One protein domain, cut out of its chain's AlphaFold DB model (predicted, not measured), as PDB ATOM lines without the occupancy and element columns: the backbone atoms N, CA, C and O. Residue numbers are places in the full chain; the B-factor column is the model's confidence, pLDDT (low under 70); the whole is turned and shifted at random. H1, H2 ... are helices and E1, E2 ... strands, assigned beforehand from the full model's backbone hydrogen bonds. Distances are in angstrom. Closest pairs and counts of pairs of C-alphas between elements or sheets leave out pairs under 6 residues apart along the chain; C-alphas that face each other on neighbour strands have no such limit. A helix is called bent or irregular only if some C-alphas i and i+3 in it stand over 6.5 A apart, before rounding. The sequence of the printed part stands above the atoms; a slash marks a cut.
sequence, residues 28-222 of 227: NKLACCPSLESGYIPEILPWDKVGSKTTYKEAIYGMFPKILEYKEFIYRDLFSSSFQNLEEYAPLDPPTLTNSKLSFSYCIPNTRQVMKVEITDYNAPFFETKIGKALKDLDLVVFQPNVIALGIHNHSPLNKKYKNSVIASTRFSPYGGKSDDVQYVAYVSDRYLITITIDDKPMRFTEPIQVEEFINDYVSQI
ATOM      1  N   ASN A  28     -19.500  -0.713  24.625       76.81
ATOM      2  CA  ASN A  28     -18.447  -1.085  23.671       76.81
ATOM      3  C   ASN A  28     -18.795  -0.688  22.230       76.81
ATOM      4  O   ASN A  28     -17.954  -0.802  21.337       76.81
ATOM      5  N   LYS A  29     -20.031  -0.237  21.987       74.81
ATOM      6  CA  LYS A  29     -20.486   0.248  20.686       74.81
ATOM      7  C   LYS A  29     -20.487   1.774  20.644       74.81
ATOM      8  O   LYS A  29     -20.468   2.453  21.665       74.81
ATOM      9  N   LEU A  30     -20.555   2.316  19.427       73.56
ATOM     10  CA  LEU A  30     -20.761   3.749  19.211       73.56
ATOM     11  C   LEU A  30     -21.996   4.239  19.977       73.56
ATOM     12  O   LEU A  30     -22.983   3.513  20.094       73.56
ATOM     13  N   ALA A  31     -21.942   5.474  20.475       78.50
ATOM     14  CA  ALA A  31     -23.067   6.071  21.182       78.50
ATOM     15  C   ALA A  31     -24.327   6.087  20.302       78.50
ATOM     16  O   ALA A  31     -24.253   6.320  19.091       78.50
ATOM     17  N   CYS A  32     -25.481   5.845  20.922       86.94
ATOM     18  CA  CYS A  32     -26.753   5.937  20.227       86.94
ATOM     19  C   CYS A  32     -27.093   7.366  19.817       86.94
ATOM     20  O   CYS A  32     -26.620   8.349  20.393       86.94
ATOM     21  N   CYS A  33     -27.962   7.452  18.818       89.62
ATOM     22  CA  CYS A  33     -28.607   8.685  18.431       89.62
ATOM     23  C   CYS A  33     -29.332   9.294  19.640       89.62
ATOM     24  O   CYS A  33     -30.109   8.585  20.293       89.62
ATOM     25  N   PRO A  34     -29.113  10.584  19.936       88.25
ATOM     26  CA  PRO A  34     -29.862  11.258  20.984       88.25
ATOM     27  C   PRO A  34     -31.356  11.310  20.627       88.25
ATOM     28  O   PRO A  34     -31.730  11.205  19.459       88.25
ATOM     29  N   SER A  35     -32.228  11.479  21.620       86.75
ATOM     30  CA  SER A  35     -33.670  11.607  21.384       86.75
ATOM     31  C   SER A  35     -34.175  13.009  21.683       86.75
ATOM     32  O   SER A  35     -33.697  13.675  22.604       86.75
ATOM     33  N   LEU A  36     -35.191  13.441  20.936       85.50
ATOM     34  CA  LEU A  36     -35.886  14.702  21.203       85.50
ATOM     35  C   LEU A  36     -36.482  14.716  22.621       85.50
ATOM     36  O   LEU A  36     -36.434  15.733  23.307       85.50
ATOM     37  N   GLU A  37     -36.960  13.562  23.096       85.19
ATOM     38  CA  GLU A  37     -37.489  13.382  24.456       85.19
ATOM     39  C   GLU A  37     -36.426  13.593  25.542       85.19
ATOM     40  O   GLU A  37     -36.735  14.108  26.614       85.19
ATOM     41  N   SER A  38     -35.159  13.264  25.255       83.62
ATOM     42  CA  SER A  38     -34.024  13.539  26.148       83.62
ATOM     43  C   SER A  38     -33.561  15.005  26.132       83.62
ATOM     44  O   SER A  38     -32.605  15.352  26.822       83.62
ATOM     45  N   GLY A  39     -34.230  15.873  25.362       87.31
ATOM     46  CA  GLY A  39     -33.912  17.297  25.256       87.31
ATOM     47  C   GLY A  39     -32.925  17.649  24.141       87.31
ATOM     48  O   GLY A  39     -32.443  18.780  24.095       87.31
ATOM     49  N   TYR A  40     -32.613  16.714  23.240       90.69
ATOM     50  CA  TYR A  40     -31.812  17.014  22.057       90.69
ATOM     51  C   TYR A  40     -32.604  17.852  21.054       90.69
ATOM     52  O   TYR A  40     -33.760  17.556  20.760       90.69
ATOM     53  N   ILE A  41     -31.966  18.884  20.504       92.25
ATOM     54  CA  ILE A  41     -32.555  19.771  19.502       92.25
ATOM     55  C   ILE A  41     -31.650  19.719  18.262       92.25
ATOM     56  O   ILE A  41     -30.548  20.271  18.307       92.25
ATOM     57  N   PRO A  42     -32.073  19.052  17.171       92.62
ATOM     58  CA  PRO A  42     -31.338  19.040  15.914       92.62
ATOM     59  C   PRO A  42     -31.135  20.466  15.396       92.62
ATOM     60  O   PRO A  42     -32.099  21.210  15.214       92.62
ATOM     61  N   GLU A  43     -29.890  20.846  15.116       92.56
ATOM     62  CA  GLU A  43     -29.566  22.178  14.603       92.56
ATOM     63  C   GLU A  43     -28.497  22.106  13.513       92.56
ATOM     64  O   GLU A  43     -27.359  21.700  13.750       92.56
ATOM     65  N   ILE A  44     -28.831  22.588  12.316       90.44
ATOM     66  CA  ILE A  44     -27.840  22.827  11.266       90.44
ATOM     67  C   ILE A  44     -27.235  24.209  11.497       90.44
ATOM     68  O   ILE A  44     -27.847  25.234  11.186       90.44
ATOM     69  N   LEU A  45     -26.012  24.223  12.028       88.06
ATOM     70  CA  LEU A  45     -25.263  25.453  12.268       88.06
ATOM     71  C   LEU A  45     -25.094  26.257  10.973       88.06
ATOM     72  O   LEU A  45     -24.792  25.656   9.939       88.06
ATOM     73  N   PRO A  46     -25.213  27.597  11.013       89.19
ATOM     74  CA  PRO A  46     -24.906  28.442   9.865       89.19
ATOM     75  C   PRO A  46     -23.431  28.299   9.455       89.19
ATOM     76  O   PRO A  46     -22.572  27.960  10.270       89.19
ATOM     77  N   TRP A  47     -23.131  28.549   8.174       87.31
ATOM     78  CA  TRP A  47     -21.805  28.307   7.586       87.31
ATOM     79  C   TRP A  47     -20.658  29.005   8.334       87.31
ATOM     80  O   TRP A  47     -19.567  28.456   8.484       87.31
ATOM     81  N   ASP A  48     -20.902  30.197   8.875       84.88
ATOM     82  CA  ASP A  48     -19.936  30.963   9.662       84.88
ATOM     83  C   ASP A  48     -19.545  30.288  10.991       84.88
ATOM     84  O   ASP A  48     -18.508  30.630  11.561       84.88
ATOM     85  N   LYS A  49     -20.302  29.291  11.451       83.00
ATOM     86  CA  LYS A  49     -19.989  28.476  12.633       83.00
ATOM     87  C   LYS A  49     -19.438  27.089  12.296       83.00
ATOM     88  O   LYS A  49     -19.060  26.352  13.202       83.00
ATOM     89  N   VAL A  50     -19.356  26.730  11.015       80.50
ATOM     90  CA  VAL A  50     -18.782  25.455  10.566       80.50
ATOM     91  C   VAL A  50     -17.249  25.535  10.566       80.50
ATOM     92  O   VAL A  50     -16.666  26.509  10.088       80.50
ATOM     93  N   GLY A  51     -16.580  24.514  11.109       69.62
ATOM     94  CA  GLY A  51     -15.116  24.399  11.090       69.62
ATOM     95  C   GLY A  51     -14.545  24.074   9.700       69.62
ATOM     96  O   GLY A  51     -15.244  23.557   8.829       69.62
ATOM     97  N   SER A  52     -13.249  24.341   9.490       70.62
ATOM     98  CA  SER A  52     -12.516  23.996   8.252       70.62
ATOM     99  C   SER A  52     -13.146  24.565   6.970       70.62
ATOM    100  O   SER A  52     -13.458  23.830   6.028       70.62
ATOM    101  N   LYS A  53     -13.353  25.887   6.948       74.19
ATOM    102  CA  LYS A  53     -14.012  26.608   5.852       74.19
ATOM    103  C   LYS A  53     -13.110  26.724   4.627       74.19
ATOM    104  O   LYS A  53     -12.001  27.244   4.707       74.19
ATOM    105  N   THR A  54     -13.628  26.309   3.480       78.25
ATOM    106  CA  THR A  54     -13.055  26.583   2.158       78.25
ATOM    107  C   THR A  54     -14.179  27.023   1.227       78.25
ATOM    108  O   THR A  54     -15.339  26.696   1.472       78.25
ATOM    109  N   THR A  55     -13.859  27.729   0.141       80.50
ATOM    110  CA  THR A  55     -14.856  28.142  -0.865       80.50
ATOM    111  C   THR A  55     -15.577  26.946  -1.496       80.50
ATOM    112  O   THR A  55     -16.775  27.007  -1.760       80.50
ATOM    113  N   TYR A  56     -14.879  25.824  -1.684       83.50
ATOM    114  CA  TYR A  56     -15.471  24.579  -2.178       83.50
ATOM    115  C   TYR A  56     -16.477  23.989  -1.183       83.50
ATOM    116  O   TYR A  56     -17.584  23.619  -1.566       83.50
ATOM    117  N   LYS A  57     -16.127  23.946   0.109       85.38
ATOM    118  CA  LYS A  57     -17.033  23.459   1.156       85.38
ATOM    119  C   LYS A  57     -18.214  24.406   1.374       85.38
ATOM    120  O   LYS A  57     -19.318  23.929   1.587       85.38
ATOM    121  N   GLU A  58     -18.023  25.715   1.237       88.31
ATOM    122  CA  GLU A  58     -19.119  26.692   1.264       88.31
ATOM    123  C   GLU A  58     -20.124  26.446   0.134       88.31
ATOM    124  O   GLU A  58     -21.330  26.380   0.375       88.31
ATOM    125  N   ALA A  59     -19.625  26.238  -1.090       89.56
ATOM    126  CA  ALA A  59     -20.470  25.915  -2.234       89.56
ATOM    127  C   ALA A  59     -21.265  24.624  -1.995       89.56
ATOM    128  O   ALA A  59     -22.476  24.605  -2.211       89.56
ATOM    129  N   ILE A  60     -20.608  23.572  -1.494       91.38
ATOM    130  CA  ILE A  60     -21.268  22.308  -1.140       91.38
ATOM    131  C   ILE A  60     -22.319  22.515  -0.043       91.38
ATOM    132  O   ILE A  60     -23.433  22.006  -0.147       91.38
ATOM    133  N   TYR A  61     -21.994  23.278   1.000       91.69
ATOM    134  CA  TYR A  61     -22.916  23.567   2.096       91.69
ATOM    135  C   TYR A  61     -24.183  24.277   1.585       91.69
ATOM    136  O   TYR A  61     -25.281  23.991   2.056       91.69
ATOM    137  N   GLY A  62     -24.058  25.145   0.574       92.06
ATOM    138  CA  GLY A  62     -25.190  25.786  -0.106       92.06
ATOM    139  C   GLY A  62     -26.056  24.855  -0.971       92.06
ATOM    140  O   GLY A  62     -27.191  25.216  -1.291       92.06
ATOM    141  N   MET A  63     -25.552  23.671  -1.338       92.81
ATOM    142  CA  MET A  63     -26.303  22.639  -2.073       92.81
ATOM    143  C   MET A  63     -27.106  21.735  -1.140       92.81
ATOM    144  O   MET A  63     -28.076  21.109  -1.566       92.81
ATOM    145  N   PHE A  64     -26.698  21.628   0.122       89.31
ATOM    146  CA  PHE A  64     -27.306  20.702   1.062       89.31
ATOM    147  C   PHE A  64     -28.728  21.133   1.461       89.31
ATOM    148  O   PHE A  64     -28.938  22.298   1.820       89.31
ATOM    149  N   PRO A  65     -29.718  20.220   1.450       89.19
ATOM    150  CA  PRO A  65     -31.059  20.534   1.914       89.19
ATOM    151  C   PRO A  65     -31.052  20.629   3.443       89.19
ATOM    152  O   PRO A  65     -30.737  19.669   4.137       89.19
ATOM    153  N   LYS A  66     -31.404  21.796   3.992       89.56
ATOM    154  CA  LYS A  66     -31.368  22.074   5.440       89.56
ATOM    155  C   LYS A  66     -32.544  21.439   6.196       89.56
ATOM    156  O   LYS A  66     -33.306  22.126   6.872       89.56
ATOM    157  N   ILE A  67     -32.705  20.130   6.043       93.94
ATOM    158  CA  ILE A  67     -33.767  19.330   6.648       93.94
ATOM    159  C   ILE A  67     -33.288  18.848   8.017       93.94
ATOM    160  O   ILE A  67     -32.220  18.244   8.101       93.94
ATOM    161  N   LEU A  68     -34.062  19.114   9.073       95.00
ATOM    162  CA  LEU A  68     -33.753  18.683  10.444       95.00
ATOM    163  C   LEU A  68     -34.302  17.292  10.778       95.00
ATOM    164  O   LEU A  68     -33.758  16.624  11.650       95.00
ATOM    165  N   GLU A  69     -35.347  16.851  10.081       94.88
ATOM    166  CA  GLU A  69     -35.968  15.542  10.265       94.88
ATOM    167  C   GLU A  69     -36.409  14.982   8.910       94.88
ATOM    168  O   GLU A  69     -37.058  15.671   8.124       94.88
ATOM    169  N   TYR A  70     -36.046  13.735   8.631       95.75
ATOM    170  CA  TYR A  70     -36.372  13.043   7.396       95.75
ATOM    171  C   TYR A  70     -36.754  11.591   7.664       95.75
ATOM    172  O   TYR A  70     -35.896  10.788   8.011       95.75
ATOM    173  N   LYS A  71     -38.031  11.236   7.460       93.50
ATOM    174  CA  LYS A  71     -38.538   9.856   7.594       93.50
ATOM    175  C   LYS A  71     -38.021   9.161   8.868       93.50
ATOM    176  O   LYS A  71     -37.382   8.119   8.775       93.50
ATOM    177  N   GLU A  72     -38.275   9.777  10.029       91.81
ATOM    178  CA  GLU A  72     -37.850   9.342  11.381       91.81
ATOM    179  C   GLU A  72     -36.362   9.545  11.709       91.81
ATOM    180  O   GLU A  72     -35.965   9.444  12.872       91.81
ATOM    181  N   PHE A  73     -35.526   9.877  10.724       94.38
ATOM    182  CA  PHE A  73     -34.146  10.263  10.976       94.38
ATOM    183  C   PHE A  73     -34.073  11.731  11.393       94.38
ATOM    184  O   PHE A  73     -34.483  12.615  10.643       94.38
ATOM    185  N   ILE A  74     -33.474  12.010  12.543       95.69
ATOM    186  CA  ILE A  74     -33.178  13.374  12.983       95.69
ATOM    187  C   ILE A  74     -31.752  13.755  12.591       95.69
ATOM    188  O   ILE A  74     -30.844  12.921  12.611       95.69
ATOM    189  N   TYR A  75     -31.547  15.012  12.212       95.38
ATOM    190  CA  TYR A  75     -30.218  15.544  11.937       95.38
ATOM    191  C   TYR A  75     -29.361  15.453  13.202       95.38
ATOM    192  O   TYR A  75     -29.821  15.804  14.286       95.38
ATOM    193  N   ARG A  76     -28.119  14.985  13.052       91.50
ATOM    194  CA  ARG A  76     -27.185  14.785  14.162       91.50
ATOM    195  C   ARG A  76     -26.015  15.751  14.095       91.50
ATOM    196  O   ARG A  76     -25.764  16.496  15.040       91.50
ATOM    197  N   ASP A  77     -25.273  15.704  12.993       88.50
ATOM    198  CA  ASP A  77     -24.007  16.413  12.869       88.50
ATOM    199  C   ASP A  77     -23.597  16.674  11.416       88.50
ATOM    200  O   ASP A  77     -23.961  15.953  10.486       88.50
ATOM    201  N   LEU A  78     -22.792  17.722  11.247       84.19
ATOM    202  CA  LEU A  78     -22.069  18.036  10.024       84.19
ATOM    203  C   LEU A  78     -20.609  17.669  10.255       84.19
ATOM    204  O   LEU A  78     -19.902  18.333  11.016       84.19
ATOM    205  N   PHE A  79     -20.142  16.648   9.549       72.25
ATOM    206  CA  PHE A  79     -18.741  16.287   9.507       72.25
ATOM    207  C   PHE A  79     -18.087  16.859   8.249       72.25
ATOM    208  O   PHE A  79     -18.332  16.442   7.116       72.25
ATOM    209  N   SER A  80     -17.207  17.828   8.463       59.62
ATOM    210  CA  SER A  80     -16.264  18.311   7.462       59.62
ATOM    211  C   SER A  80     -14.965  17.544   7.685       59.62
ATOM    212  O   SER A  80     -14.052  18.055   8.327       59.62
ATOM    213  N   SER A  81     -14.880  16.293   7.217       49.50
ATOM    214  CA  SER A  81     -13.595  15.590   7.246       49.50
ATOM    215  C   SER A  81     -12.610  16.400   6.401       49.50
ATOM    216  O   SER A  81     -12.760  16.468   5.182       49.50
ATOM    217  N   SER A  82     -11.622  17.050   7.007       40.31
ATOM    218  CA  SER A  82     -10.294  17.007   6.411       40.31
ATOM    219  C   SER A  82      -9.788  15.587   6.633       40.31
ATOM    220  O   SER A  82     -10.111  14.954   7.639       40.31
ATOM    221  N   PHE A  83      -9.033  15.043   5.693       41.56
ATOM    222  CA  PHE A  83      -8.163  13.917   5.990       41.56
ATOM    223  C   PHE A  83      -7.216  14.304   7.143       41.56
ATOM    224  O   PHE A  83      -6.101  14.733   6.889       41.56
ATOM    225  N   GLN A  84      -7.628  14.158   8.405       38.62
ATOM    226  CA  GLN A  84      -6.716  14.321   9.543       38.62
ATOM    227  C   GLN A  84      -5.647  13.212   9.563       38.62
ATOM    228  O   GLN A  84      -4.602  13.385  10.172       38.62
ATOM    229  N   ASN A  85      -5.849  12.114   8.824       36.03
ATOM    230  CA  ASN A  85      -4.994  10.926   8.923       36.03
ATOM    231  C   ASN A  85      -4.038  10.714   7.734       36.03
ATOM    232  O   ASN A  85      -3.347   9.701   7.697       36.03
ATOM    233  N   LEU A  86      -3.982  11.626   6.753       41.69
ATOM    234  CA  LEU A  86      -2.916  11.614   5.733       41.69
ATOM    235  C   LEU A  86      -1.851  12.688   5.976       41.69
ATOM    236  O   LEU A  86      -0.720  12.492   5.545       41.69
ATOM    237  N   GLU A  87      -2.167  13.754   6.719       38.22
ATOM    238  CA  GLU A  87      -1.160  14.726   7.173       38.22
ATOM    239  C   GLU A  87      -0.110  14.081   8.097       38.22
ATOM    240  O   GLU A  87       1.045  14.498   8.087       38.22
ATOM    241  N   GLU A  88      -0.468  13.018   8.829       39.78
ATOM    242  CA  GLU A  88       0.456  12.288   9.712       39.78
ATOM    243  C   GLU A  88       1.435  11.366   8.952       39.78
ATOM    244  O   GLU A  88       2.546  11.123   9.419       39.78
ATOM    245  N   TYR A  89       1.070  10.887   7.754       40.31
ATOM    246  CA  TYR A  89       1.885   9.937   6.973       40.31
ATOM    247  C   TYR A  89       2.562  10.548   5.742       40.31
ATOM    248  O   TYR A  89       3.501   9.960   5.200       40.31
ATOM    249  N   ALA A  90       2.125  11.724   5.299       44.28
ATOM    250  CA  ALA A  90       2.799  12.502   4.274       44.28
ATOM    251  C   ALA A  90       2.531  13.991   4.534       44.28
ATOM    252  O   ALA A  90       1.423  14.449   4.248       44.28
ATOM    253  N   PRO A  91       3.510  14.766   5.035       42.25
ATOM    254  CA  PRO A  91       3.396  16.216   5.022       42.25
ATOM    255  C   PRO A  91       3.325  16.657   3.556       42.25
ATOM    256  O   PRO A  91       4.334  16.734   2.854       42.25
ATOM    257  N   LEU A  92       2.107  16.864   3.058       48.91
ATOM    258  CA  LEU A  92       1.871  17.498   1.774       48.91
ATOM    259  C   LEU A  92       2.093  18.988   2.001       48.91
ATOM    260  O   LEU A  92       1.219  19.693   2.494       48.91
ATOM    261  N   ASP A  93       3.303  19.434   1.690       42.41
ATOM    262  CA  ASP A  93       3.606  20.841   1.483       42.41
ATOM    263  C   ASP A  93       3.308  21.151  -0.006       42.41
ATOM    264  O   ASP A  93       3.862  20.478  -0.886       42.41
ATOM    265  N   PRO A  94       2.413  22.102  -0.334       47.53
ATOM    266  CA  PRO A  94       1.735  23.008   0.585       47.53
ATOM    267  C   PRO A  94       0.506  22.383   1.284       47.53
ATOM    268  O   PRO A  94      -0.169  21.530   0.698       47.53
ATOM    269  N   PRO A  95       0.159  22.871   2.494       50.03
ATOM    270  CA  PRO A  95      -0.838  22.308   3.423       50.03
ATOM    271  C   PRO A  95      -2.307  22.525   2.995       50.03
ATOM    272  O   PRO A  95      -3.178  22.831   3.805       50.03
ATOM    273  N   THR A  96      -2.616  22.455   1.701       51.25
ATOM    274  CA  THR A  96      -3.831  23.072   1.131       51.25
ATOM    275  C   THR A  96      -4.736  22.129   0.348       51.25
ATOM    276  O   THR A  96      -5.783  22.545  -0.152       51.25
ATOM    277  N   LEU A  97      -4.405  20.844   0.269       54.81
ATOM    278  CA  LEU A  97      -5.150  19.880  -0.539       54.81
ATOM    279  C   LEU A  97      -6.135  19.093   0.329       54.81
ATOM    280  O   LEU A  97      -5.994  17.893   0.534       54.81
ATOM    281  N   THR A  98      -7.160  19.775   0.842       60.31
ATOM    282  CA  THR A  98      -8.272  19.078   1.504       60.31
ATOM    283  C   THR A  98      -9.215  18.494   0.460       60.31
ATOM    284  O   THR A  98      -9.562  19.145  -0.532       60.31
ATOM    285  N   ASN A  99      -9.670  17.262   0.687       66.00
ATOM    286  CA  ASN A  99     -10.839  16.764  -0.017       66.00
ATOM    287  C   ASN A  99     -12.005  17.716   0.267       66.00
ATOM    288  O   ASN A  99     -12.365  17.991   1.415       66.00
ATOM    289  N   SER A 100     -12.592  18.268  -0.791       80.56
ATOM    290  CA  SER A 100     -13.774  19.117  -0.650       80.56
ATOM    291  C   SER A 100     -14.996  18.233  -0.553       80.56
ATOM    292  O   SER A 100     -15.776  18.117  -1.488       80.56
ATOM    293  N   LYS A 101     -15.094  17.553   0.586       86.56
ATOM    294  CA  LYS A 101     -16.194  16.685   0.972       86.56
ATOM    295  C   LYS A 101     -16.869  17.285   2.197       86.56
ATOM    296  O   LYS A 101     -16.188  17.651   3.158       86.56
ATOM    297  N   LEU A 102     -18.192  17.380   2.159       88.12
ATOM    298  CA  LEU A 102     -19.012  17.614   3.344       88.12
ATOM    299  C   LEU A 102     -19.957  16.439   3.539       88.12
ATOM    300  O   LEU A 102     -20.545  15.946   2.577       88.12
ATOM    301  N   SER A 103     -20.093  16.018   4.789       90.44
ATOM    302  CA  SER A 103     -20.952  14.921   5.201       90.44
ATOM    303  C   SER A 103     -21.926  15.403   6.260       90.44
ATOM    304  O   SER A 103     -21.508  15.915   7.290       90.44
ATOM    305  N   PHE A 104     -23.211  15.189   6.050       91.56
ATOM    306  CA  PHE A 104     -24.251  15.451   7.032       91.56
ATOM    307  C   PHE A 104     -24.798  14.103   7.484       91.56
ATOM    308  O   PHE A 104     -25.124  13.253   6.652       91.56
ATOM    309  N   SER A 105     -24.860  13.886   8.791       93.56
ATOM    310  CA  SER A 105     -25.404  12.663   9.357       93.56
ATOM    311  C   SER A 105     -26.764  12.925   9.966       93.56
ATOM    312  O   SER A 105     -26.979  13.903  10.681       93.56
ATOM    313  N   TYR A 106     -27.640  11.965   9.746       95.19
ATOM    314  CA  TYR A 106     -28.888  11.795  10.448       95.19
ATOM    315  C   TYR A 106     -28.882  10.447  11.163       95.19
ATOM    316  O   TYR A 106     -28.106   9.554  10.804       95.19
ATOM    317  N   CYS A 107     -29.739  10.284  12.160       93.56
ATOM    318  CA  CYS A 107     -29.896   9.023  12.871       93.56
ATOM    319  C   CYS A 107     -31.318   8.832  13.394       93.56
ATOM    320  O   CYS A 107     -32.041   9.807  13.587       93.56
ATOM    321  N   ILE A 108     -31.723   7.581  13.616       92.75
ATOM    322  CA  ILE A 108     -33.014   7.278  14.248       92.75
ATOM    323  C   ILE A 108     -32.838   7.374  15.775       92.75
ATOM    324  O   ILE A 108     -31.950   6.692  16.305       92.75
ATOM    325  N   PRO A 109     -33.645   8.182  16.493       91.50
ATOM    326  CA  PRO A 109     -33.542   8.365  17.943       91.50
ATOM    327  C   PRO A 109     -33.467   7.054  18.730       91.50
ATOM    328  O   PRO A 109     -34.218   6.126  18.446       91.50
ATOM    329  N   ASN A 110     -32.604   6.989  19.750       88.69
ATOM    330  CA  ASN A 110     -32.411   5.798  20.592       88.69
ATOM    331  C   ASN A 110     -32.008   4.531  19.808       88.69
ATOM    332  O   ASN A 110     -32.282   3.409  20.230       88.69
ATOM    333  N   THR A 111     -31.353   4.698  18.660       89.69
ATOM    334  CA  THR A 111     -30.770   3.599  17.881       89.69
ATOM    335  C   THR A 111     -29.361   3.968  17.422       89.69
ATOM    336  O   THR A 111     -28.917   5.108  17.582       89.69
ATOM    337  N   ARG A 112     -28.656   3.020  16.798       87.50
ATOM    338  CA  ARG A 112     -27.384   3.284  16.097       87.50
ATOM    339  C   ARG A 112     -27.531   3.457  14.587       87.50
ATOM    340  O   ARG A 112     -26.526   3.619  13.904       87.50
ATOM    341  N   GLN A 113     -28.759   3.445  14.078       90.38
ATOM    342  CA  GLN A 113     -29.006   3.526  12.646       90.38
ATOM    343  C   GLN A 113     -28.772   4.939  12.141       90.38
ATOM    344  O   GLN A 113     -29.258   5.911  12.727       90.38
ATOM    345  N   VAL A 114     -28.041   5.046  11.036       93.06
ATOM    346  CA  VAL A 114     -27.629   6.322  10.458       93.06
ATOM    347  C   VAL A 114     -28.015   6.431   8.993       93.06
ATOM    348  O   VAL A 114     -27.981   5.465   8.238       93.06
ATOM    349  N   MET A 115     -28.327   7.652   8.580       95.50
ATOM    350  CA  MET A 115     -28.329   8.047   7.179       95.50
ATOM    351  C   MET A 115     -27.258   9.117   7.010       95.50
ATOM    352  O   MET A 115     -27.272  10.132   7.704       95.50
ATOM    353  N   LYS A 116     -26.318   8.903   6.098       95.31
ATOM    354  CA  LYS A 116     -25.226   9.832   5.819       95.31
ATOM    355  C   LYS A 116     -25.367  10.375   4.411       95.31
ATOM    356  O   LYS A 116     -25.446   9.607   3.461       95.31
ATOM    357  N   VAL A 117     -25.347  11.692   4.284       95.38
ATOM    358  CA  VAL A 117     -25.402  12.395   3.006       95.38
ATOM    359  C   VAL A 117     -24.074  13.086   2.791       95.38
ATOM    360  O   VAL A 117     -23.654  13.912   3.597       95.38
ATOM    361  N   GLU A 118     -23.403  12.747   1.707       94.31
ATOM    362  CA  GLU A 118     -22.088  13.254   1.368       94.31
ATOM    363  C   GLU A 118     -22.134  13.929   0.007       94.31
ATOM    364  O   GLU A 118     -22.713  13.394  -0.935       94.31
ATOM    365  N   ILE A 119     -21.503  15.093  -0.100       94.00
ATOM    366  CA  ILE A 119     -21.277  15.755  -1.381       94.00
ATOM    367  C   ILE A 119     -19.784  16.050  -1.494       94.00
ATOM    368  O   ILE A 119     -19.195  16.661  -0.598       94.00
ATOM    369  N   THR A 120     -19.185  15.613  -2.598       92.50
ATOM    370  CA  THR A 120     -17.768  15.805  -2.917       92.50
ATOM    371  C   THR A 120     -17.626  16.662  -4.167       92.50
ATOM    372  O   THR A 120     -18.241  16.356  -5.182       92.50
ATOM    373  N   ASP A 121     -16.808  17.714  -4.115       92.69
ATOM    374  CA  ASP A 121     -16.453  18.546  -5.271       92.69
ATOM    375  C   ASP A 121     -15.117  18.091  -5.872       92.69
ATOM    376  O   ASP A 121     -14.045  18.357  -5.319       92.69
ATOM    377  N   TYR A 122     -15.179  17.423  -7.025       91.81
ATOM    378  CA  TYR A 122     -13.998  16.952  -7.749       91.81
ATOM    379  C   TYR A 122     -13.214  18.047  -8.472       91.81
ATOM    380  O   TYR A 122     -12.136  17.758  -8.984       91.81
ATOM    381  N   ASN A 123     -13.693  19.295  -8.490       90.88
ATOM    382  CA  ASN A 123     -12.886  20.427  -8.956       90.88
ATOM    383  C   ASN A 123     -11.987  20.999  -7.855       90.88
ATOM    384  O   ASN A 123     -11.256  21.958  -8.097       90.88
ATOM    385  N   ALA A 124     -12.033  20.455  -6.638       87.75
ATOM    386  CA  ALA A 124     -11.108  20.872  -5.600       87.75
ATOM    387  C   ALA A 124      -9.660  20.481  -5.950       87.75
ATOM    388  O   ALA A 124      -9.440  19.363  -6.422       87.75
ATOM    389  N   PRO A 125      -8.655  21.325  -5.628       85.75
ATOM    390  CA  PRO A 125      -7.261  21.103  -6.020       85.75
ATOM    391  C   PRO A 125      -6.686  19.743  -5.603       85.75
ATOM    392  O   PRO A 125      -5.831  19.185  -6.287       85.75
ATOM    393  N   PHE A 126      -7.180  19.160  -4.504       85.75
ATOM    394  CA  PHE A 126      -6.801  17.813  -4.070       85.75
ATOM    395  C   PHE A 126      -6.942  16.767  -5.188       85.75
ATOM    396  O   PHE A 126      -6.068  15.912  -5.347       85.75
ATOM    397  N   PHE A 127      -7.993  16.865  -6.003       88.25
ATOM    398  CA  PHE A 127      -8.288  15.925  -7.083       88.25
ATOM    399  C   PHE A 127      -7.426  16.117  -8.336       88.25
ATOM    400  O   PHE A 127      -7.492  15.301  -9.250       88.25
ATOM    401  N   GLU A 128      -6.553  17.125  -8.368       88.38
ATOM    402  CA  GLU A 128      -5.531  17.267  -9.411       88.38
ATOM    403  C   GLU A 128      -4.263  16.454  -9.103       88.38
ATOM    404  O   GLU A 128      -3.489  16.123 -10.013       88.38
ATOM    405  N   THR A 129      -4.068  16.075  -7.834       86.94
ATOM    406  CA  THR A 129      -2.956  15.225  -7.391       86.94
ATOM    407  C   THR A 129      -3.104  13.790  -7.893       86.94
ATOM    408  O   THR A 129      -4.191  13.339  -8.252       86.94
ATOM    409  N   LYS A 130      -2.011  13.016  -7.871       87.00
ATOM    410  CA  LYS A 130      -2.049  11.590  -8.237       87.00
ATOM    411  C   LYS A 130      -3.009  10.785  -7.349       87.00
ATOM    412  O   LYS A 130      -3.740   9.944  -7.860       87.00
ATOM    413  N   ILE A 131      -3.003  11.050  -6.040       85.19
ATOM    414  CA  ILE A 131      -3.859  10.354  -5.066       85.19
ATOM    415  C   ILE A 131      -5.317  10.758  -5.271       85.19
ATOM    416  O   ILE A 131      -6.180   9.894  -5.357       85.19
ATOM    417  N   GLY A 132      -5.587  12.057  -5.410       86.94
ATOM    418  CA  GLY A 132      -6.934  12.553  -5.652       86.94
ATOM    419  C   GLY A 132      -7.535  11.999  -6.945       86.94
ATOM    420  O   GLY A 132      -8.654  11.500  -6.915       86.94
ATOM    421  N   LYS A 133      -6.778  11.978  -8.050       90.19
ATOM    422  CA  LYS A 133      -7.214  11.342  -9.308       90.19
ATOM    423  C   LYS A 133      -7.578   9.872  -9.111       90.19
ATOM    424  O   LYS A 133      -8.662   9.467  -9.505       90.19
ATOM    425  N   ALA A 134      -6.724   9.106  -8.429       88.75
ATOM    426  CA  ALA A 134      -6.993   7.697  -8.151       88.75
ATOM    427  C   ALA A 134      -8.248   7.489  -7.282       88.75
ATOM    428  O   ALA A 134      -9.013   6.564  -7.532       88.75
ATOM    429  N   LEU A 135      -8.480   8.352  -6.285       87.81
ATOM    430  CA  LEU A 135      -9.695   8.310  -5.466       87.81
ATOM    431  C   LEU A 135     -10.943   8.654  -6.283       87.81
ATOM    432  O   LEU A 135     -11.932   7.940  -6.183       87.81
ATOM    433  N   LYS A 136     -10.883   9.687  -7.133       91.69
ATOM    434  CA  LYS A 136     -11.973  10.018  -8.060       91.69
ATOM    435  C   LYS A 136     -12.292   8.834  -8.976       91.69
ATOM    436  O   LYS A 136     -13.456   8.483  -9.125       91.69
ATOM    437  N   ASP A 137     -11.278   8.212  -9.571       91.31
ATOM    438  CA  ASP A 137     -11.469   7.067 -10.468       91.31
ATOM    439  C   ASP A 137     -12.103   5.871  -9.738       91.31
ATOM    440  O   ASP A 137     -12.972   5.198 -10.293       91.31
ATOM    441  N   LEU A 138     -11.701   5.631  -8.483       89.69
ATOM    442  CA  LEU A 138     -12.287   4.596  -7.634       89.69
ATOM    443  C   LEU A 138     -13.748   4.903  -7.293       89.69
ATOM    444  O   LEU A 138     -14.597   4.032  -7.448       89.69
ATOM    445  N   ASP A 139     -14.052   6.123  -6.859       90.75
ATOM    446  CA  ASP A 139     -15.414   6.532  -6.514       90.75
ATOM    447  C   ASP A 139     -16.358   6.436  -7.729       90.75
ATOM    448  O   ASP A 139     -17.505   6.003  -7.613       90.75
ATOM    449  N   LEU A 140     -15.870   6.800  -8.922       91.81
ATOM    450  CA  LEU A 140     -16.650   6.776 -10.162       91.81
ATOM    451  C   LEU A 140     -16.788   5.379 -10.784       91.81
ATOM    452  O   LEU A 140     -17.545   5.215 -11.745       91.81
ATOM    453  N   VAL A 141     -16.121   4.354 -10.234       91.12
ATOM    454  CA  VAL A 141     -16.226   2.971 -10.729       91.12
ATOM    455  C   VAL A 141     -17.670   2.465 -10.698       91.12
ATOM    456  O   VAL A 141     -18.066   1.683 -11.556       91.12
ATOM    457  N   VAL A 142     -18.484   2.966  -9.763       88.00
ATOM    458  CA  VAL A 142     -19.898   2.594  -9.606       88.00
ATOM    459  C   VAL A 142     -20.747   2.946 -10.841       88.00
ATOM    460  O   VAL A 142     -21.781   2.337 -11.080       88.00
ATOM    461  N   PHE A 143     -20.312   3.883 -11.682       88.00
ATOM    462  CA  PHE A 143     -21.036   4.243 -12.907       88.00
ATOM    463  C   PHE A 143     -20.580   3.448 -14.136       88.00
ATOM    464  O   PHE A 143     -21.115   3.629 -15.231       88.00
ATOM    465  N   GLN A 144     -19.587   2.565 -13.995       85.94
ATOM    466  CA  GLN A 144     -19.108   1.760 -15.110       85.94
ATOM    467  C   GLN A 144     -20.071   0.592 -15.393       85.94
ATOM    468  O   GLN A 144     -20.478  -0.122 -14.475       85.94
ATOM    469  N   PRO A 145     -20.391   0.313 -16.670       73.06
ATOM    470  CA  PRO A 145     -21.430  -0.653 -17.046       73.06
ATOM    471  C   PRO A 145     -21.125  -2.103 -16.631       73.06
ATOM    472  O   PRO A 145     -22.033  -2.925 -16.559       73.06
ATOM    473  N   ASN A 146     -19.862  -2.428 -16.345       73.88
ATOM    474  CA  ASN A 146     -19.414  -3.797 -16.073       73.88
ATOM    475  C   ASN A 146     -19.363  -4.149 -14.576       73.88
ATOM    476  O   ASN A 146     -18.952  -5.252 -14.217       73.88
ATOM    477  N   VAL A 147     -19.775  -3.245 -13.681       78.06
ATOM    478  CA  VAL A 147     -19.564  -3.389 -12.230       78.06
ATOM    479  C   VAL A 147     -20.781  -4.024 -11.547       78.06
ATOM    480  O   VAL A 147     -21.320  -3.554 -10.550       78.06
ATOM    481  N   ILE A 148     -21.216  -5.163 -12.086       64.38
ATOM    482  CA  ILE A 148     -22.410  -5.895 -11.624       64.38
ATOM    483  C   ILE A 148     -22.224  -6.431 -10.192       64.38
ATOM    484  O   ILE A 148     -23.184  -6.530  -9.429       64.38
ATOM    485  N   ALA A 149     -20.984  -6.744  -9.796       63.25
ATOM    486  CA  ALA A 149     -20.670  -7.311  -8.483       63.25
ATOM    487  C   ALA A 149     -21.074  -6.404  -7.305       63.25
ATOM    488  O   ALA A 149     -21.351  -6.915  -6.221       63.25
ATOM    489  N   LEU A 150     -21.164  -5.088  -7.521       73.12
ATOM    490  CA  LEU A 150     -21.563  -4.124  -6.495       73.12
ATOM    491  C   LEU A 150     -23.090  -3.978  -6.352       73.12
ATOM    492  O   LEU A 150     -23.540  -3.178  -5.537       73.12
ATOM    493  N   GLY A 151     -23.885  -4.747  -7.114       82.19
ATOM    494  CA  GLY A 151     -25.349  -4.676  -7.083       82.19
ATOM    495  C   GLY A 151     -25.860  -3.282  -7.438       82.19
ATOM    496  O   GLY A 151     -26.607  -2.671  -6.675       82.19
ATOM    497  N   ILE A 152     -25.387  -2.771  -8.575       85.25
ATOM    498  CA  ILE A 152     -25.661  -1.420  -9.068       85.25
ATOM    499  C   ILE A 152     -26.881  -1.440  -9.982       85.25
ATOM    500  O   ILE A 152     -26.965  -2.251 -10.906       85.25
ATOM    501  N   HIS A 153     -27.793  -0.504  -9.752       83.75
ATOM    502  CA  HIS A 153     -29.033  -0.339 -10.496       83.75
ATOM    503  C   HIS A 153     -29.078   1.073 -11.073       83.75
ATOM    504  O   HIS A 153     -29.384   2.037 -10.373       83.75
ATOM    505  N   ASN A 154     -28.725   1.180 -12.358       70.88
ATOM    506  CA  ASN A 154     -28.429   2.442 -13.049       70.88
ATOM    507  C   ASN A 154     -29.652   3.283 -13.446       70.88
ATOM    508  O   ASN A 154     -29.502   4.338 -14.055       70.88
ATOM    509  N   HIS A 155     -30.861   2.807 -13.163       61.81
ATOM    510  CA  HIS A 155     -32.083   3.500 -13.539       61.81
ATOM    511  C   HIS A 155     -32.940   3.745 -12.314       61.81
ATOM    512  O   HIS A 155     -33.506   2.815 -11.751       61.81
ATOM    513  N   SER A 156     -33.033   5.025 -11.970       63.47
ATOM    514  CA  SER A 156     -33.981   5.591 -11.026       63.47
ATOM    515  C   SER A 156     -35.255   5.984 -11.813       63.47
ATOM    516  O   SER A 156     -35.302   7.080 -12.382       63.47
ATOM    517  N   PRO A 157     -36.264   5.103 -12.005       64.50
ATOM    518  CA  PRO A 157     -37.489   5.437 -12.747       64.50
ATOM    519  C   PRO A 157     -38.291   6.618 -12.174       64.50
ATOM    520  O   PRO A 157     -39.041   7.258 -12.919       64.50
ATOM    521  N   LEU A 158     -38.153   6.909 -10.882       74.38
ATOM    522  CA  LEU A 158     -38.882   7.944 -10.149       74.38
ATOM    523  C   LEU A 158     -38.100   9.262 -10.079       74.38
ATOM    524  O   LEU A 158     -38.680  10.332 -10.274       74.38
ATOM    525  N   ASN A 159     -36.790   9.203  -9.843       70.69
ATOM    526  CA  ASN A 159     -35.944  10.377  -9.673       70.69
ATOM    527  C   ASN A 159     -35.187  10.726 -10.961       70.69
ATOM    528  O   ASN A 159     -34.077  10.267 -11.219       70.69
ATOM    529  N   LYS A 160     -35.781  11.621 -11.755       77.50
ATOM    530  CA  LYS A 160     -35.194  12.124 -13.011       77.50
ATOM    531  C   LYS A 160     -34.317  13.365 -12.833       77.50
ATOM    532  O   LYS A 160     -33.953  13.985 -13.830       77.50
ATOM    533  N   LYS A 161     -34.023  13.773 -11.594       87.88
ATOM    534  CA  LYS A 161     -33.283  15.013 -11.326       87.88
ATOM    535  C   LYS A 161     -31.837  14.952 -11.814       87.88
ATOM    536  O   LYS A 161     -31.334  15.960 -12.298       87.88
ATOM    537  N   TYR A 162     -31.198  13.790 -11.677       90.31
ATOM    538  CA  TYR A 162     -29.823  13.551 -12.112       90.31
ATOM    539  C   TYR A 162     -29.778  12.328 -13.027       90.31
ATOM    540  O   TYR A 162     -30.110  11.218 -12.598       90.31
ATOM    541  N   LYS A 163     -29.365  12.527 -14.283       87.12
ATOM    542  CA  LYS A 163     -29.297  11.483 -15.318       87.12
ATOM    543  C   LYS A 163     -28.348  10.356 -14.925       87.12
ATOM    544  O   LYS A 163     -28.676   9.191 -15.123       87.12
ATOM    545  N   ASN A 164     -27.203  10.708 -14.344       88.88
ATOM    546  CA  ASN A 164     -26.205   9.758 -13.863       88.88
ATOM    547  C   ASN A 164     -26.404   9.515 -12.367       88.88
ATOM    548  O   ASN A 164     -25.664  10.039 -11.531       88.88
ATOM    549  N   SER A 165     -27.430   8.740 -12.025       91.88
ATOM    550  CA  SER A 165     -27.668   8.287 -10.658       91.88
ATOM    551  C   SER A 165     -27.991   6.802 -10.600       91.88
ATOM    552  O   SER A 165     -28.549   6.236 -11.539       91.88
ATOM    553  N   VAL A 166     -27.583   6.162  -9.508       91.88
ATOM    554  CA  VAL A 166     -27.680   4.717  -9.319       91.88
ATOM    555  C   VAL A 166     -28.068   4.403  -7.880       91.88
ATOM    556  O   VAL A 166     -27.708   5.131  -6.950       91.88
ATOM    557  N   ILE A 167     -28.755   3.280  -7.689       93.12
ATOM    558  CA  ILE A 167     -28.842   2.627  -6.382       93.12
ATOM    559  C   ILE A 167     -27.770   1.544  -6.326       93.12
ATOM    560  O   ILE A 167     -27.681   0.716  -7.231       93.12
ATOM    561  N   ALA A 168     -26.963   1.539  -5.272       91.75
ATOM    562  CA  ALA A 168     -25.888   0.578  -5.082       91.75
ATOM    563  C   ALA A 168     -26.025  -0.125  -3.730       91.75
ATOM    564  O   ALA A 168     -26.147   0.504  -2.679       91.75
ATOM    565  N   SER A 169     -25.993  -1.452  -3.759       92.25
ATOM    566  CA  SER A 169     -25.782  -2.280  -2.575       92.25
ATOM    567  C   SER A 169     -25.413  -3.682  -3.022       92.25
ATOM    568  O   SER A 169     -26.101  -4.269  -3.858       92.25
ATOM    569  N   THR A 170     -24.392  -4.279  -2.407       90.06
ATOM    570  CA  THR A 170     -23.996  -5.662  -2.718       90.06
ATOM    571  C   THR A 170     -25.141  -6.652  -2.496       90.06
ATOM    572  O   THR A 170     -25.163  -7.696  -3.145       90.06
ATOM    573  N   ARG A 171     -26.126  -6.326  -1.643       89.56
ATOM    574  CA  ARG A 171     -27.318  -7.160  -1.426       89.56
ATOM    575  C   ARG A 171     -28.194  -7.290  -2.673       89.56
ATOM    576  O   ARG A 171     -28.839  -8.312  -2.858       89.56
ATOM    577  N   PHE A 172     -28.200  -6.278  -3.540       89.94
ATOM    578  CA  PHE A 172     -28.944  -6.307  -4.800       89.94
ATOM    579  C   PHE A 172     -28.129  -6.924  -5.945       89.94
ATOM    580  O   PHE A 172     -28.524  -6.838  -7.109       89.94
ATOM    581  N   SER A 173     -26.967  -7.506  -5.640       88.38
ATOM    582  CA  SER A 173     -26.139  -8.208  -6.613       88.38
ATOM    583  C   SER A 173     -26.791  -9.533  -7.008       88.38
ATOM    584  O   SER A 173     -27.179 -10.308  -6.126       88.38
ATOM    585  N   PRO A 174     -26.831  -9.878  -8.309       84.75
ATOM    586  CA  PRO A 174     -27.348 -11.171  -8.759       84.75
ATOM    587  C   PRO A 174     -26.511 -12.361  -8.257       84.75
ATOM    588  O   PRO A 174     -26.938 -13.504  -8.373       84.75
ATOM    589  N   TYR A 175     -25.330 -12.105  -7.683       85.62
ATOM    590  CA  TYR A 175     -24.438 -13.120  -7.121       85.62
ATOM    591  C   TYR A 175     -24.664 -13.391  -5.620       85.62
ATOM    592  O   TYR A 175     -23.884 -14.122  -5.015       85.62
ATOM    593  N   GLY A 176     -25.713 -12.823  -5.010       79.94
ATOM    594  CA  GLY A 176     -26.105 -13.133  -3.627       79.94
ATOM    595  C   GLY A 176     -25.243 -12.460  -2.555       79.94
ATOM    596  O   GLY A 176     -24.924 -13.078  -1.537       79.94
ATOM    597  N   GLY A 177     -24.840 -11.206  -2.784       83.88
ATOM    598  CA  GLY A 177     -24.098 -10.423  -1.795       83.88
ATOM    599  C   GLY A 177     -24.925 -10.095  -0.544       83.88
ATOM    600  O   GLY A 177     -26.140 -10.282  -0.502       83.88
ATOM    601  N   LYS A 178     -24.252  -9.603   0.500       86.19
ATOM    602  CA  LYS A 178     -24.876  -9.142   1.748       86.19
ATOM    603  C   LYS A 178     -24.297  -7.788   2.138       86.19
ATOM    604  O   LYS A 178     -23.086  -7.591   2.043       86.19
ATOM    605  N   SER A 179     -25.162  -6.885   2.578       88.94
ATOM    606  CA  SER A 179     -24.807  -5.576   3.124       88.94
ATOM    607  C   SER A 179     -25.953  -5.093   3.996       88.94
ATOM    608  O   SER A 179     -27.104  -5.206   3.578       88.94
ATOM    609  N   ASP A 180     -25.634  -4.514   5.148       89.50
ATOM    610  CA  ASP A 180     -26.601  -3.818   6.006       89.50
ATOM    611  C   ASP A 180     -26.910  -2.404   5.489       89.50
ATOM    612  O   ASP A 180     -27.939  -1.831   5.832       89.50
ATOM    613  N   ASP A 181     -26.127  -1.921   4.520       92.19
ATOM    614  CA  ASP A 181     -26.285  -0.595   3.929       92.19
ATOM    615  C   ASP A 181     -26.834  -0.646   2.499       92.19
ATOM    616  O   ASP A 181     -26.541  -1.569   1.719       92.19
ATOM    617  N   VAL A 182     -27.576   0.400   2.139       94.06
ATOM    618  CA  VAL A 182     -27.935   0.749   0.758       94.06
ATOM    619  C   VAL A 182     -27.485   2.168   0.447       94.06
ATOM    620  O   VAL A 182     -27.395   3.013   1.341       94.06
ATOM    621  N   GLN A 183     -27.195   2.440  -0.823       94.50
ATOM    622  CA  GLN A 183     -26.693   3.739  -1.247       94.50
ATOM    623  C   GLN A 183     -27.450   4.269  -2.458       94.50
ATOM    624  O   GLN A 183     -27.727   3.527  -3.398       94.50
ATOM    625  N   TYR A 184     -27.724   5.568  -2.451       94.62
ATOM    626  CA  TYR A 184     -27.987   6.348  -3.653       94.62
ATOM    627  C   TYR A 184     -26.719   7.117  -4.006       94.62
ATOM    628  O   TYR A 184     -26.173   7.825  -3.156       94.62
ATOM    629  N   VAL A 185     -26.260   6.993  -5.246       94.56
ATOM    630  CA  VAL A 185     -25.063   7.686  -5.728       94.56
ATOM    631  C   VAL A 185     -25.407   8.442  -7.003       94.56
ATOM    632  O   VAL A 185     -25.993   7.871  -7.917       94.56
ATOM    633  N   ALA A 186     -25.044   9.720  -7.083       94.00
ATOM    634  CA  ALA A 186     -25.254  10.541  -8.270       94.00
ATOM    635  C   ALA A 186     -24.006  11.348  -8.615       94.00
ATOM    636  O   ALA A 186     -23.434  12.009  -7.748       94.00
ATOM    637  N   TYR A 187     -23.613  11.325  -9.886       93.62
ATOM    638  CA  TYR A 187     -22.527  12.146 -10.406       93.62
ATOM    639  C   TYR A 187     -23.100  13.256 -11.283       93.62
ATOM    640  O   TYR A 187     -23.672  13.001 -12.340       93.62
ATOM    641  N   VAL A 188     -22.984  14.495 -10.814       93.38
ATOM    642  CA  VAL A 188     -23.728  15.638 -11.349       93.38
ATOM    643  C   VAL A 188     -22.773  16.666 -11.945       93.38
ATOM    644  O   VAL A 188     -21.808  17.093 -11.297       93.38
ATOM    645  N   SER A 189     -23.080  17.105 -13.171       91.44
ATOM    646  CA  SER A 189     -22.359  18.170 -13.884       91.44
ATOM    647  C   SER A 189     -20.843  17.930 -13.977       91.44
ATOM    648  O   SER A 189     -20.061  18.871 -13.845       91.44
ATOM    649  N   ASP A 190     -20.434  16.662 -14.112       91.00
ATOM    650  CA  ASP A 190     -19.042  16.187 -14.144       91.00
ATOM    651  C   ASP A 190     -18.154  16.682 -12.985       91.00
ATOM    652  O   ASP A 190     -16.920  16.641 -13.047       91.00
ATOM    653  N   ARG A 191     -18.769  17.100 -11.877       93.00
ATOM    654  CA  ARG A 191     -18.078  17.799 -10.790       93.00
ATOM    655  C   ARG A 191     -18.423  17.256  -9.419       93.00
ATOM    656  O   ARG A 191     -17.518  17.032  -8.623       93.00
ATOM    657  N   TYR A 192     -19.706  17.071  -9.138       95.06
ATOM    658  CA  TYR A 192     -20.155  16.731  -7.797       95.06
ATOM    659  C   TYR A 192     -20.538  15.265  -7.714       95.06
ATOM    660  O   TYR A 192     -21.363  14.807  -8.501       95.06
ATOM    661  N   LEU A 193     -19.982  14.550  -6.741       95.38
ATOM    662  CA  LEU A 193     -20.492  13.243  -6.345       95.38
ATOM    663  C   LEU A 193     -21.373  13.407  -5.114       95.38
ATOM    664  O   LEU A 193     -20.902  13.893  -4.087       95.38
ATOM    665  N   ILE A 194     -22.629  12.993  -5.223       95.06
ATOM    666  CA  ILE A 194     -23.565  12.893  -4.108       95.06
ATOM    667  C   ILE A 194     -23.665  11.421  -3.723       95.06
ATOM    668  O   ILE A 194     -24.014  10.600  -4.567       95.06
ATOM    669  N   THR A 195     -23.430  11.105  -2.454       95.31
ATOM    670  CA  THR A 195     -23.616   9.763  -1.894       95.31
ATOM    671  C   THR A 195     -24.534   9.851  -0.686       95.31
ATOM    672  O   THR A 195     -24.201  10.496   0.304       95.31
ATOM    673  N   ILE A 196     -25.687   9.191  -0.743       96.12
ATOM    674  CA  ILE A 196     -26.584   9.008   0.400       96.12
ATOM    675  C   ILE A 196     -26.488   7.545   0.811       96.12
ATOM    676  O   ILE A 196     -26.935   6.678   0.070       96.12
ATOM    677  N   THR A 197     -25.895   7.270   1.967       96.19
ATOM    678  CA  THR A 197     -25.800   5.926   2.553       96.19
ATOM    679  C   THR A 197     -26.823   5.791   3.668       96.19
ATOM    680  O   THR A 197     -26.899   6.664   4.529       96.19
ATOM    681  N   ILE A 198     -27.591   4.708   3.666       96.19
ATOM    682  CA  ILE A 198     -28.577   4.395   4.700       96.19
ATOM    683  C   ILE A 198     -28.182   3.062   5.327       96.19
ATOM    684  O   ILE A 198     -28.138   2.059   4.612       96.19
ATOM    685  N   ASP A 199     -27.938   3.062   6.640       93.75
ATOM    686  CA  ASP A 199     -27.948   1.843   7.450       93.75
ATOM    687  C   ASP A 199     -29.387   1.336   7.486       93.75
ATOM    688  O   ASP A 199     -30.270   1.883   8.158       93.75
ATOM    689  N   ASP A 200     -29.629   0.306   6.692       90.56
ATOM    690  CA  ASP A 200     -30.921  -0.323   6.546       90.56
ATOM    691  C   ASP A 200     -30.937  -1.653   7.289       90.56
ATOM    692  O   ASP A 200     -31.275  -2.685   6.720       90.56
ATOM    693  N   LYS A 201     -30.583  -1.670   8.573       86.81
ATOM    694  CA  LYS A 201     -31.004  -2.762   9.458       86.81
ATOM    695  C   LYS A 201     -32.504  -2.646   9.789       86.81
ATOM    696  O   LYS A 201     -33.030  -1.548   9.952       86.81
ATOM    697  N   PRO A 202     -33.244  -3.756   9.893       83.06
ATOM    698  CA  PRO A 202     -32.861  -5.136   9.612       83.06
ATOM    699  C   PRO A 202     -33.266  -5.553   8.186       83.06
ATOM    700  O   PRO A 202     -33.920  -6.570   7.994       83.06
ATOM    701  N   MET A 203     -32.859  -4.774   7.189       86.88
ATOM    702  CA  MET A 203     -33.096  -4.961   5.753       86.88
ATOM    703  C   MET A 203     -34.538  -4.668   5.332       86.88
ATOM    704  O   MET A 203     -35.238  -5.539   4.818       86.88
ATOM    705  N   ARG A 204     -34.991  -3.423   5.542       88.50
ATOM    706  CA  ARG A 204     -36.328  -2.983   5.111       88.50
ATOM    707  C   ARG A 204     -36.417  -2.869   3.589       88.50
ATOM    708  O   ARG A 204     -37.482  -3.115   3.027       88.50
ATOM    709  N   PHE A 205     -35.317  -2.526   2.922       92.19
ATOM    710  CA  PHE A 205     -35.242  -2.453   1.468       92.19
ATOM    711  C   PHE A 205     -34.801  -3.795   0.883       92.19
ATOM    712  O   PHE A 205     -33.642  -4.214   0.983       92.19
ATOM    713  N   THR A 206     -35.757  -4.449   0.235       90.62
ATOM    714  CA  THR A 206     -35.589  -5.697  -0.517       90.62
ATOM    715  C   THR A 206     -35.288  -5.459  -1.993       90.62
ATOM    716  O   THR A 206     -34.651  -6.297  -2.627       90.62
ATOM    717  N   GLU A 207     -35.686  -4.304  -2.528       91.06
ATOM    718  CA  GLU A 207     -35.507  -3.944  -3.933       91.06
ATOM    719  C   GLU A 207     -34.975  -2.508  -4.086       91.06
ATOM    720  O   GLU A 207     -35.323  -1.632  -3.287       91.06
ATOM    721  N   PRO A 208     -34.187  -2.219  -5.142       91.62
ATOM    722  CA  PRO A 208     -33.652  -0.881  -5.403       91.62
ATOM    723  C   PRO A 208     -34.718   0.219  -5.477       91.62
ATOM    724  O   PRO A 208     -34.496   1.322  -4.980       91.62
ATOM    725  N   ILE A 209     -35.891  -0.089  -6.043       91.56
ATOM    726  CA  ILE A 209     -36.998   0.868  -6.187       91.56
ATOM    727  C   ILE A 209     -37.497   1.392  -4.836       91.56
ATOM    728  O   ILE A 209     -37.852   2.558  -4.717       91.56
ATOM    729  N   GLN A 210     -37.447   0.569  -3.787       93.75
ATOM    730  CA  GLN A 210     -37.873   0.970  -2.447       93.75
ATOM    731  C   GLN A 210     -36.890   1.974  -1.832       93.75
ATOM    732  O   GLN A 210     -37.302   2.891  -1.122       93.75
ATOM    733  N   VAL A 211     -35.593   1.833  -2.132       94.06
ATOM    734  CA  VAL A 211     -34.570   2.813  -1.733       94.06
ATOM    735  C   VAL A 211     -34.822   4.132  -2.449       94.06
ATOM    736  O   VAL A 211     -34.802   5.189  -1.826       94.06
ATOM    737  N   GLU A 212     -35.108   4.077  -3.746       92.06
ATOM    738  CA  GLU A 212     -35.424   5.256  -4.541       92.06
ATOM    739  C   GLU A 212     -36.673   5.988  -4.026       92.06
ATOM    740  O   GLU A 212     -36.616   7.192  -3.778       92.06
ATOM    741  N   GLU A 213     -37.782   5.282  -3.798       93.12
ATOM    742  CA  GLU A 213     -38.984   5.838  -3.160       93.12
ATOM    743  C   GLU A 213     -38.666   6.432  -1.784       93.12
ATOM    744  O   GLU A 213     -39.207   7.477  -1.391       93.12
ATOM    745  N   PHE A 214     -37.761   5.781  -1.045       94.81
ATOM    746  CA  PHE A 214     -37.308   6.279   0.235       94.81
ATOM    747  C   PHE A 214     -36.582   7.616   0.097       94.81
ATOM    748  O   PHE A 214     -36.939   8.500   0.859       94.81
ATOM    749  N   ILE A 215     -35.656   7.805  -0.852       94.19
ATOM    750  CA  ILE A 215     -34.825   9.024  -0.941       94.19
ATOM    751  C   ILE A 215     -35.355  10.123  -1.868       94.19
ATOM    752  O   ILE A 215     -34.819  11.232  -1.849       94.19
ATOM    753  N   ASN A 216     -36.368   9.851  -2.697       92.69
ATOM    754  CA  ASN A 216     -36.740  10.729  -3.813       92.69
ATOM    755  C   ASN A 216     -37.047  12.167  -3.366       92.69
ATOM    756  O   ASN A 216     -36.523  13.128  -3.929       92.69
ATOM    757  N   ASP A 217     -37.837  12.310  -2.301       93.44
ATOM    758  CA  ASP A 217     -38.176  13.620  -1.740       93.44
ATOM    759  C   ASP A 217     -36.932  14.371  -1.236       93.44
ATOM    760  O   ASP A 217     -36.762  15.552  -1.539       93.44
ATOM    761  N   TYR A 218     -36.002  13.678  -0.572       94.88
ATOM    762  CA  TYR A 218     -34.759  14.286  -0.096       94.88
ATOM    763  C   TYR A 218     -33.906  14.796  -1.260       94.88
ATOM    764  O   TYR A 218     -33.474  15.950  -1.279       94.88
ATOM    765  N   VAL A 219     -33.690  13.951  -2.274       93.88
ATOM    766  CA  VAL A 219     -32.880  14.316  -3.441       93.88
ATOM    767  C   VAL A 219     -33.518  15.467  -4.218       93.88
ATOM    768  O   VAL A 219     -32.804  16.350  -4.708       93.88
ATOM    769  N   SER A 220     -34.851  15.524  -4.280       92.38
ATOM    770  CA  SER A 220     -35.576  16.626  -4.919       92.38
ATOM    771  C   SER A 220     -35.248  17.991  -4.298       92.38
ATOM    772  O   SER A 220     -35.150  18.977  -5.031       92.38
ATOM    773  N   GLN A 221     -34.936  18.030  -2.999       93.88
ATOM    774  CA  GLN A 221     -34.636  19.248  -2.242       93.88
ATOM    775  C   GLN A 221     -33.159  19.675  -2.285       93.88
ATOM    776  O   GLN A 221     -32.849  20.810  -1.930       93.88
ATOM    777  N   ILE A 222     -32.237  18.814  -2.741       94.50
ATOM    778  CA  ILE A 222     -30.817  19.182  -2.901       94.50
ATOM    779  C   ILE A 222     -30.703  20.375  -3.861       94.50
ATOM    780  O   ILE A 222     -31.142  20.302  -5.005       94.50
TER     781      ILE A 222
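This is residues 28 to 222 of the 227 residues of an uncharacterized protein of Mariniflexile fucanivorans (UniProt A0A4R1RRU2). A twisted sheet of six strands forms the core, with H1 and H4 packed on one of its faces and H3 crossing over the opposite face. Two three-strand meanders, each strand the antiparallel neighbour of the one before, join side by side through E3 and E6, and the loop of residues 88 to 94 sticks out. The printed part has 195 residues, with four named helices and six named strands in the order H1 E1 E2 E3 H2 H3 E4 E5 E6 H4; the antiparallel sheet runs E1 E2 E3 E6 E5 E4. The class is mixed, helices and strands, with 83 residues in named elements, under half. The whole is compact, with a radius of gyration of the C-alphas of 17.3 A and spans of 49 by 47 by 36 A.

E3, residues 114 to 121, and E6, residues 192 to 199, are antiparallel at 170 degrees, with N 118 and O 195 2.8 A apart. E2, residues 101 to 107, is the other neighbour of E3, antiparallel, with N 104 and O 117 at 2.8 A, and E2 has as its other neighbour the edge strand E1, residues 73 to 79, antiparallel, with N 76 and O 105 at 2.8 A. E6 has as its other neighbour E5, residues 181 to 188, antiparallel, with N 194 and O 186 at 2.8 A, and E5 has as its other neighbour the edge strand E4, residues 165 to 168, antiparallel, with N 166 and O 185 at 2.8 A. H1, residues 55 to 63, is on the sheet over E2 at a height of 7.7 A, slantwise at 34 degrees on the local plane; the closest C-alphas of H1 and E2 are those of Lys 57 and Leu 102, 6.5 A. H4, residues 208 to 221, is on the same face at a height of 9.4 A, over E6, E5 and only just E4, with 3 C-alphas; the closest C-alphas of H4 and E4 are those of Ile 167 and Pro 208, 6.0 A. H3, residues 130 to 143, is on the opposite face at a height of 11.3 A, across E3 at 64 degrees on the local plane; its closest C-alpha to E4 is that of Phe 143, 7.6 A from that of Val 166. H2, residues 125 to 128, is not on the sheet; H2 and H3 touch only at the corner, C-alphas 127 and 133 being closest at 5.2 A. Every O i to N i+4 pair is within hydrogen-bond range in H1, 8 of 10 are in H3 and in H4, and H2 is too short for one.

H1 begins at C-alpha 55 (-14.856, 28.142, -0.865), and H4 ends at C-alpha 221 (-34.636, 19.248, -2.242). E3, E6 and E5 measure 22.8 A, 22.7 A and 22.4 A from first to last C-alpha, H3 20.9 A and H4 20.4 A. H4 is irregular, with C-alphas 214 and 217 7.7 A apart, and H3 only just, with C-alphas 139 and 142 6.7 A apart.

The C-alphas farthest apart, of Gly 39 and Asn 146, are 48.6 A apart. The printed part has no cut; the links E1 to E2, H3 to E4 and E4 to E5 are long. The mean pLDDT of the printed part is 83.7, with residues 51, 80 to 99, 148 to 149 and 155 to 157 under 70.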